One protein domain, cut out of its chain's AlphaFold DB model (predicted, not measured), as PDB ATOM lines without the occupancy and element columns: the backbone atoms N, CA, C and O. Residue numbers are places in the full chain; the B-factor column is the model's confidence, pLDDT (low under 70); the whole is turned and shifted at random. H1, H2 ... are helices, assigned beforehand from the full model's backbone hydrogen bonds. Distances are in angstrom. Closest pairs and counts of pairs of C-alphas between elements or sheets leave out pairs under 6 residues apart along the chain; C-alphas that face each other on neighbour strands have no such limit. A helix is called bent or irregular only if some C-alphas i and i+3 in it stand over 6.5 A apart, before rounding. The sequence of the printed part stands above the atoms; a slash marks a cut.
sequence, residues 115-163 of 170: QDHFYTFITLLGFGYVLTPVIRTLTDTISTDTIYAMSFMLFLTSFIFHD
ATOM      1  N   GLN A 115      44.109 -37.377 -34.853       89.88
ATOM      2  CA  GLN A 115      42.803 -38.024 -34.727       89.88
ATOM      3  C   GLN A 115      41.673 -36.996 -34.638       89.88
ATOM      4  O   GLN A 115      40.674 -37.138 -35.337       89.88
ATOM      5  N   ASP A 116      41.863 -35.923 -33.870       90.44
ATOM      6  CA  ASP A 116      40.866 -34.859 -33.708       90.44
ATOM      7  C   ASP A 116      40.576 -34.162 -35.049       90.44
ATOM      8  O   ASP A 116      39.424 -33.887 -35.391       90.44
ATOM      9  N   HIS A 117      41.619 -33.954 -35.859       90.81
ATOM     10  CA  HIS A 117      41.496 -33.364 -37.193       90.81
ATOM     11  C   HIS A 117      40.702 -34.284 -38.130       90.81
ATOM     12  O   HIS A 117      39.844 -33.825 -38.882       90.81
ATOM     13  N   PHE A 118      40.951 -35.594 -38.055       91.38
ATOM     14  CA  PHE A 118      40.250 -36.590 -38.859       91.38
ATOM     15  C   PHE A 118      38.770 -36.720 -38.478       91.38
ATOM     16  O   PHE A 118      37.911 -36.714 -39.360       91.38
ATOM     17  N   TYR A 119      38.450 -36.773 -37.180       93.94
ATOM     18  CA  TYR A 119      37.060 -36.782 -36.717       93.94
ATOM     19  C   TYR A 119      36.325 -35.515 -37.150       93.94
ATOM     20  O   TYR A 119      35.223 -35.602 -37.691       93.94
ATOM     21  N   THR A 120      36.959 -34.350 -37.011       93.06
ATOM     22  CA  THR A 120      36.388 -33.080 -37.477       93.06
ATOM     23  C   THR A 120      36.102 -33.126 -38.982       93.06
ATOM     24  O   THR A 120      34.995 -32.809 -39.410       93.06
ATOM     25  N   PHE A 121      37.045 -33.618 -39.789       92.56
ATOM     26  CA  PHE A 121      36.861 -33.756 -41.234       92.56
ATOM     27  C   PHE A 121      35.690 -34.681 -41.605       92.56
ATOM     28  O   PHE A 121      34.850 -34.311 -42.426       92.56
ATOM     29  N   ILE A 122      35.582 -35.853 -40.968       95.00
ATOM     30  CA  ILE A 122      34.468 -36.786 -41.202       95.00
ATOM     31  C   ILE A 122      33.133 -36.169 -40.794       95.00
ATOM     32  O   ILE A 122      32.159 -36.295 -41.534       95.00
ATOM     33  N   THR A 123      33.064 -35.511 -39.634       95.06
ATOM     34  CA  THR A 123      31.808 -34.902 -39.164       95.06
ATOM     35  C   THR A 123      31.320 -33.809 -40.112       95.06
ATOM     36  O   THR A 123      30.135 -33.792 -40.450       95.06
ATOM     37  N   LEU A 124      32.224 -32.963 -40.621       93.94
ATOM     38  CA  LEU A 124      31.901 -31.937 -41.615       93.94
ATOM     39  C   LEU A 124      31.413 -32.548 -42.934       93.94
ATOM     40  O   LEU A 124      30.400 -32.100 -43.472       93.94
ATOM     41  N   LEU A 125      32.079 -33.596 -43.433       93.56
ATOM     42  CA  LEU A 125      31.639 -34.307 -44.638       93.56
ATOM     43  C   LEU A 125      30.268 -34.962 -44.456       93.56
ATOM     44  O   LEU A 125      29.409 -34.839 -45.327       93.56
ATOM     45  N   GLY A 126      30.054 -35.638 -43.326       94.75
ATOM     46  CA  GLY A 126      28.791 -36.299 -43.017       94.75
ATOM     47  C   GLY A 126      27.634 -35.306 -42.959       94.75
ATOM     48  O   GLY A 126      26.615 -35.504 -43.619       94.75
ATOM     49  N   PHE A 127      27.813 -34.199 -42.234       94.94
ATOM     50  CA  PHE A 127      26.800 -33.152 -42.136       94.94
ATOM     51  C   PHE A 127      26.529 -32.484 -43.491       94.94
ATOM     52  O   PHE A 127      25.372 -32.333 -43.883       94.94
ATOM     53  N   GLY A 128      27.582 -32.156 -44.248       92.31
ATOM     54  CA  GLY A 128      27.448 -31.578 -45.585       92.31
ATOM     55  C   GLY A 128      26.695 -32.494 -46.554       92.31
ATOM     56  O   GLY A 128      25.807 -32.041 -47.280       92.31
ATOM     57  N   TYR A 129      26.981 -33.797 -46.528       93.62
ATOM     58  CA  TYR A 129      26.302 -34.768 -47.383       93.62
ATOM     59  C   TYR A 129      24.819 -34.921 -47.019       93.62
ATOM     60  O   TYR A 129      23.962 -34.880 -47.900       93.62
ATOM     61  N   VAL A 130      24.498 -35.024 -45.725       95.31
ATOM     62  CA  VAL A 130      23.109 -35.150 -45.248       95.31
ATOM     63  C   VAL A 130      22.281 -33.904 -45.570       95.31
ATOM     64  O   VAL A 130      21.106 -34.023 -45.912       95.31
ATOM     65  N   LEU A 131      22.878 -32.711 -45.512       94.25
ATOM     66  CA  LEU A 131      22.192 -31.463 -45.853       94.25
ATOM     67  C   LEU A 131      22.101 -31.181 -47.354       94.25
ATOM     68  O   LEU A 131      21.283 -30.357 -47.760       94.25
ATOM     69  N   THR A 132      22.882 -31.863 -48.193       93.94
ATOM     70  CA  THR A 132      22.864 -31.671 -49.654       93.94
ATOM     71  C   THR A 132      21.453 -31.735 -50.268       93.94
ATOM     72  O   THR A 132      21.105 -30.811 -51.008       93.94
ATOM     73  N   PRO A 133      20.600 -32.745 -49.982       92.88
ATOM     74  CA  PRO A 133      19.232 -32.764 -50.503       92.88
ATOM     75  C   PRO A 133      18.397 -31.570 -50.024       92.88
ATOM     76  O   PRO A 133      17.663 -31.001 -50.825       92.88
ATOM     77  N   VAL A 134      18.546 -31.144 -48.765       93.44
ATOM     78  CA  VAL A 134      17.823 -29.986 -48.207       93.44
ATOM     79  C   VAL A 134      18.208 -28.706 -48.950       93.44
ATOM     80  O   VAL A 134      17.334 -27.971 -49.412       93.44
ATOM     81  N   ILE A 135      19.512 -28.478 -49.138       89.25
ATOM     82  CA  ILE A 135      20.038 -27.317 -49.867       89.25
ATOM     83  C   ILE A 135      19.523 -27.316 -51.308       89.25
ATOM     84  O   ILE A 135      19.076 -26.272 -51.780       89.25
ATOM     85  N   ARG A 136      19.518 -28.475 -51.986       91.06
ATOM     86  CA  ARG A 136      18.968 -28.598 -53.343       91.06
ATOM     87  C   ARG A 136      17.489 -28.219 -53.368       91.06
ATOM     88  O   ARG A 136      17.115 -27.322 -54.108       91.06
ATOM     89  N   THR A 137      16.671 -28.817 -52.503       93.50
ATOM     90  CA  THR A 137      15.222 -28.552 -52.492       93.50
ATOM     91  C   THR A 137      14.869 -27.090 -52.218       93.50
ATOM     92  O   THR A 137      13.914 -26.580 -52.795       93.50
ATOM     93  N   LEU A 138      15.636 -26.403 -51.365       87.94
ATOM     94  CA  LEU A 138      15.426 -24.981 -51.096       87.94
ATOM     95  C   LEU A 138      15.883 -24.116 -52.275       87.94
ATOM     96  O   LEU A 138      15.171 -23.198 -52.671       87.94
ATOM     97  N   THR A 139      17.046 -24.425 -52.849       89.94
ATOM     98  CA  THR A 139      17.650 -23.619 -53.921       89.94
ATOM     99  C   THR A 139      16.925 -23.778 -55.259       89.94
ATOM    100  O   THR A 139      16.842 -22.808 -56.003       89.94
ATOM    101  N   ASP A 140      16.329 -24.942 -55.546       87.94
ATOM    102  CA  ASP A 140      15.627 -25.210 -56.815       87.94
ATOM    103  C   ASP A 140      14.436 -24.259 -57.065       87.94
ATOM    104  O   ASP A 140      14.041 -24.038 -58.208       87.94
ATOM    105  N   THR A 141      13.854 -23.687 -56.005       88.69
ATOM    106  CA  THR A 141      12.704 -22.764 -56.095       88.69
ATOM    107  C   THR A 141      13.098 -21.288 -56.201       88.69
ATOM    108  O   THR A 141      12.233 -20.431 -56.386       88.69
ATOM    109  N   ILE A 142      14.390 -20.974 -56.081       91.50
ATOM    110  CA  ILE A 142      14.920 -19.610 -56.004       91.50
ATOM    111  C   ILE A 142      15.469 -19.186 -57.374       91.50
ATOM    112  O   ILE A 142      16.077 -19.977 -58.090       91.50
ATOM    113  N   SER A 143      15.273 -17.921 -57.753       91.56
ATOM    114  CA  SER A 143      15.783 -17.389 -59.023       91.56
ATOM    115  C   SER A 143      17.262 -16.997 -58.944       91.56
ATOM    116  O   SER A 143      17.753 -16.556 -57.902       91.56
ATOM    117  N   THR A 144      17.967 -17.063 -60.074       89.44
ATOM    118  CA  THR A 144      19.392 -16.706 -60.178       89.44
ATOM    119  C   THR A 144      19.684 -15.278 -59.722       89.44
ATOM    120  O   THR A 144      20.637 -15.062 -58.980       89.44
ATOM    121  N   ASP A 145      18.836 -14.312 -60.080       92.19
ATOM    122  CA  ASP A 145      19.025 -12.902 -59.711       92.19
ATOM    123  C   ASP A 145      19.019 -12.709 -58.189       92.19
ATOM    124  O   ASP A 145      19.846 -11.985 -57.630       92.19
ATOM    125  N   THR A 146      18.119 -13.418 -57.499       92.88
ATOM    126  CA  THR A 146      18.056 -13.376 -56.034       92.88
ATOM    127  C   THR A 146      19.242 -14.083 -55.385       92.88
ATOM    128  O   THR A 146      19.716 -13.613 -54.354       92.88
ATOM    129  N   ILE A 147      19.792 -15.137 -56.001       90.38
ATOM    130  CA  ILE A 147      21.018 -15.797 -55.522       90.38
ATOM    131  C   ILE A 147      22.192 -14.814 -55.541       90.38
ATOM    132  O   ILE A 147      22.894 -14.700 -54.535       90.38
ATOM    133  N   TYR A 148      22.389 -14.065 -56.631       91.06
ATOM    134  CA  TYR A 148      23.452 -13.056 -56.706       91.06
ATOM    135  C   TYR A 148      23.249 -11.930 -55.688       91.06
ATOM    136  O   TYR A 148      24.185 -11.584 -54.965       91.06
ATOM    137  N   ALA A 149      22.027 -11.397 -55.582       93.88
ATOM    138  CA  ALA A 149      21.714 -10.324 -54.641       93.88
ATOM    139  C   ALA A 149      21.937 -10.753 -53.180       93.88
ATOM    140  O   ALA A 149      22.609 -10.057 -52.417       93.88
ATOM    141  N   MET A 150      21.425 -11.925 -52.795       93.00
ATOM    142  CA  MET A 150      21.582 -12.457 -51.440       93.00
ATOM    143  C   MET A 150      23.036 -12.817 -51.138       93.00
ATOM    144  O   MET A 150      23.518 -12.493 -50.057       93.00
ATOM    145  N   SER A 151      23.763 -13.414 -52.088       93.25
ATOM    146  CA  SER A 151      25.189 -13.725 -51.913       93.25
ATOM    147  C   SER A 151      26.006 -12.459 -51.667       93.25
ATOM    148  O   SER A 151      26.797 -12.417 -50.731       93.25
ATOM    149  N   PHE A 152      25.772 -11.399 -52.448       93.75
ATOM    150  CA  PHE A 152      26.439 -10.112 -52.253       93.75
ATOM    151  C   PHE A 152      26.163  -9.526 -50.862       93.75
ATOM    152  O   PHE A 152      27.098  -9.137 -50.164       93.75
ATOM    153  N   MET A 153      24.902  -9.520 -50.419       95.56
ATOM    154  CA  MET A 153      24.537  -9.003 -49.094       95.56
ATOM    155  C   MET A 153      25.135  -9.840 -47.956       95.56
ATOM    156  O   MET A 153      25.591  -9.281 -46.958       95.56
ATOM    157  N   LEU A 154      25.180 -11.166 -48.103       94.56
ATOM    158  CA  LEU A 154      25.787 -12.064 -47.120       94.56
ATOM    159  C   LEU A 154      27.307 -11.898 -47.057       94.56
ATOM    160  O   LEU A 154      27.853 -11.829 -45.959       94.56
ATOM    161  N   PHE A 155      27.990 -11.764 -48.197       95.62
ATOM    162  CA  PHE A 155      29.425 -11.475 -48.216       95.62
ATOM    163  C   PHE A 155      29.746 -10.096 -47.657       95.62
ATOM    164  O   PHE A 155      30.707  -9.972 -46.906       95.62
ATOM    165  N   LEU A 156      28.931  -9.080 -47.950       95.62
ATOM    166  CA  LEU A 156      29.082  -7.749 -47.364       95.62
ATOM    167  C   LEU A 156      28.913  -7.795 -45.842       95.62
ATOM    168  O   LEU A 156      29.729  -7.247 -45.106       95.62
ATOM    169  N   THR A 157      27.883  -8.499 -45.370       96.00
ATOM    170  CA  THR A 157      27.633  -8.718 -43.940       96.00
ATOM    171  C   THR A 157      28.817  -9.443 -43.302       96.00
ATOM    172  O   THR A 157      29.359  -8.966 -42.311       96.00
ATOM    173  N   SER A 158      29.282 -10.541 -43.904       94.62
ATOM    174  CA  SER A 158      30.475 -11.266 -43.453       94.62
ATOM    175  C   SER A 158      31.686 -10.340 -43.385       94.62
ATOM    176  O   SER A 158      32.372 -10.300 -42.374       94.62
ATOM    177  N   PHE A 159      31.929  -9.543 -44.424       94.19
ATOM    178  CA  PHE A 159      33.087  -8.662 -44.489       94.19
ATOM    179  C   PHE A 159      33.069  -7.575 -43.408       94.19
ATOM    180  O   PHE A 159      34.123  -7.277 -42.855       94.19
ATOM    181  N   ILE A 160      31.898  -7.009 -43.090       93.94
ATOM    182  CA  ILE A 160      31.738  -5.945 -42.085       93.94
ATOM    183  C   ILE A 160      31.776  -6.492 -40.654       93.94
ATOM    184  O   ILE A 160      32.373  -5.866 -39.783       93.94
ATOM    185  N   PHE A 161      31.122  -7.628 -40.395       93.56
ATOM    186  CA  PHE A 161      30.959  -8.168 -39.038       93.56
ATOM    187  C   PHE A 161      32.029  -9.185 -38.634       93.56
ATOM    188  O   PHE A 161      32.021  -9.644 -37.492       93.56
ATOM    189  N   HIS A 162      32.932  -9.564 -39.539       91.25
ATOM    190  CA  HIS A 162      34.040 -10.436 -39.178       91.25
ATOM    191  C   HIS A 162      34.984  -9.732 -38.210       91.25
ATOM    192  O   HIS A 162      35.371  -8.581 -38.413       91.25
ATOM    193  N   ASP A 163      35.355 -10.446 -37.155       89.88
ATOM    194  CA  ASP A 163      36.284  -9.939 -36.165       89.88
ATOM    195  C   ASP A 163      37.713 -10.020 -36.715       89.88
ATOM    196  O   ASP A 163      38.307 -11.095 -36.799       89.88
TER     197      ASP A 163
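This is residues 115 to 163 of the 170 residues of an uncharacterized protein of Onchocerca flexuosa (UniProt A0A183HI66). What shape is this? Two helices, H1 and then H2, make an open V with its corner at the link, residues 140 to 143. H1, the longer arm, has a kink of 42 degrees near residue 133. What is printed? There are 49 residues with two named helices and no named strand, and the class is all helix. The whole is extended and flat, with a radius of gyration of the C-alphas of 15.1 A and spans of 42 by 32 by 9 A.

How do the helices stand? H1, residues 115 to 139, and H2, residues 144 to 161, are apart, with no C-alpha of the one within 8 A of the other. A tight link of 4 residues joins them. Are their backbones whole? Every O i to N i+4 pair is within hydrogen-bond range in H2, and 19 of 21 in H1. H1 is irregular, but only just: C-alphas 130 and 133 are 7.0 A apart.

Where does H1 run? It begins at C-alpha 115 (42.803, -38.024, -34.727) and measures 34.8 A to C-alpha 139. Where does H2 end? It measures 25.6 A from C-alpha 144 to C-alpha 161 (30.959, -8.168, -39.038).

How large is it? The two C-alphas farthest apart, of Gln 115 and Asp 145, are 42.7 A apart. Is it unbroken and confident? The printed part has no cut and no long link, and no printed residue is under 70 in pLDDT.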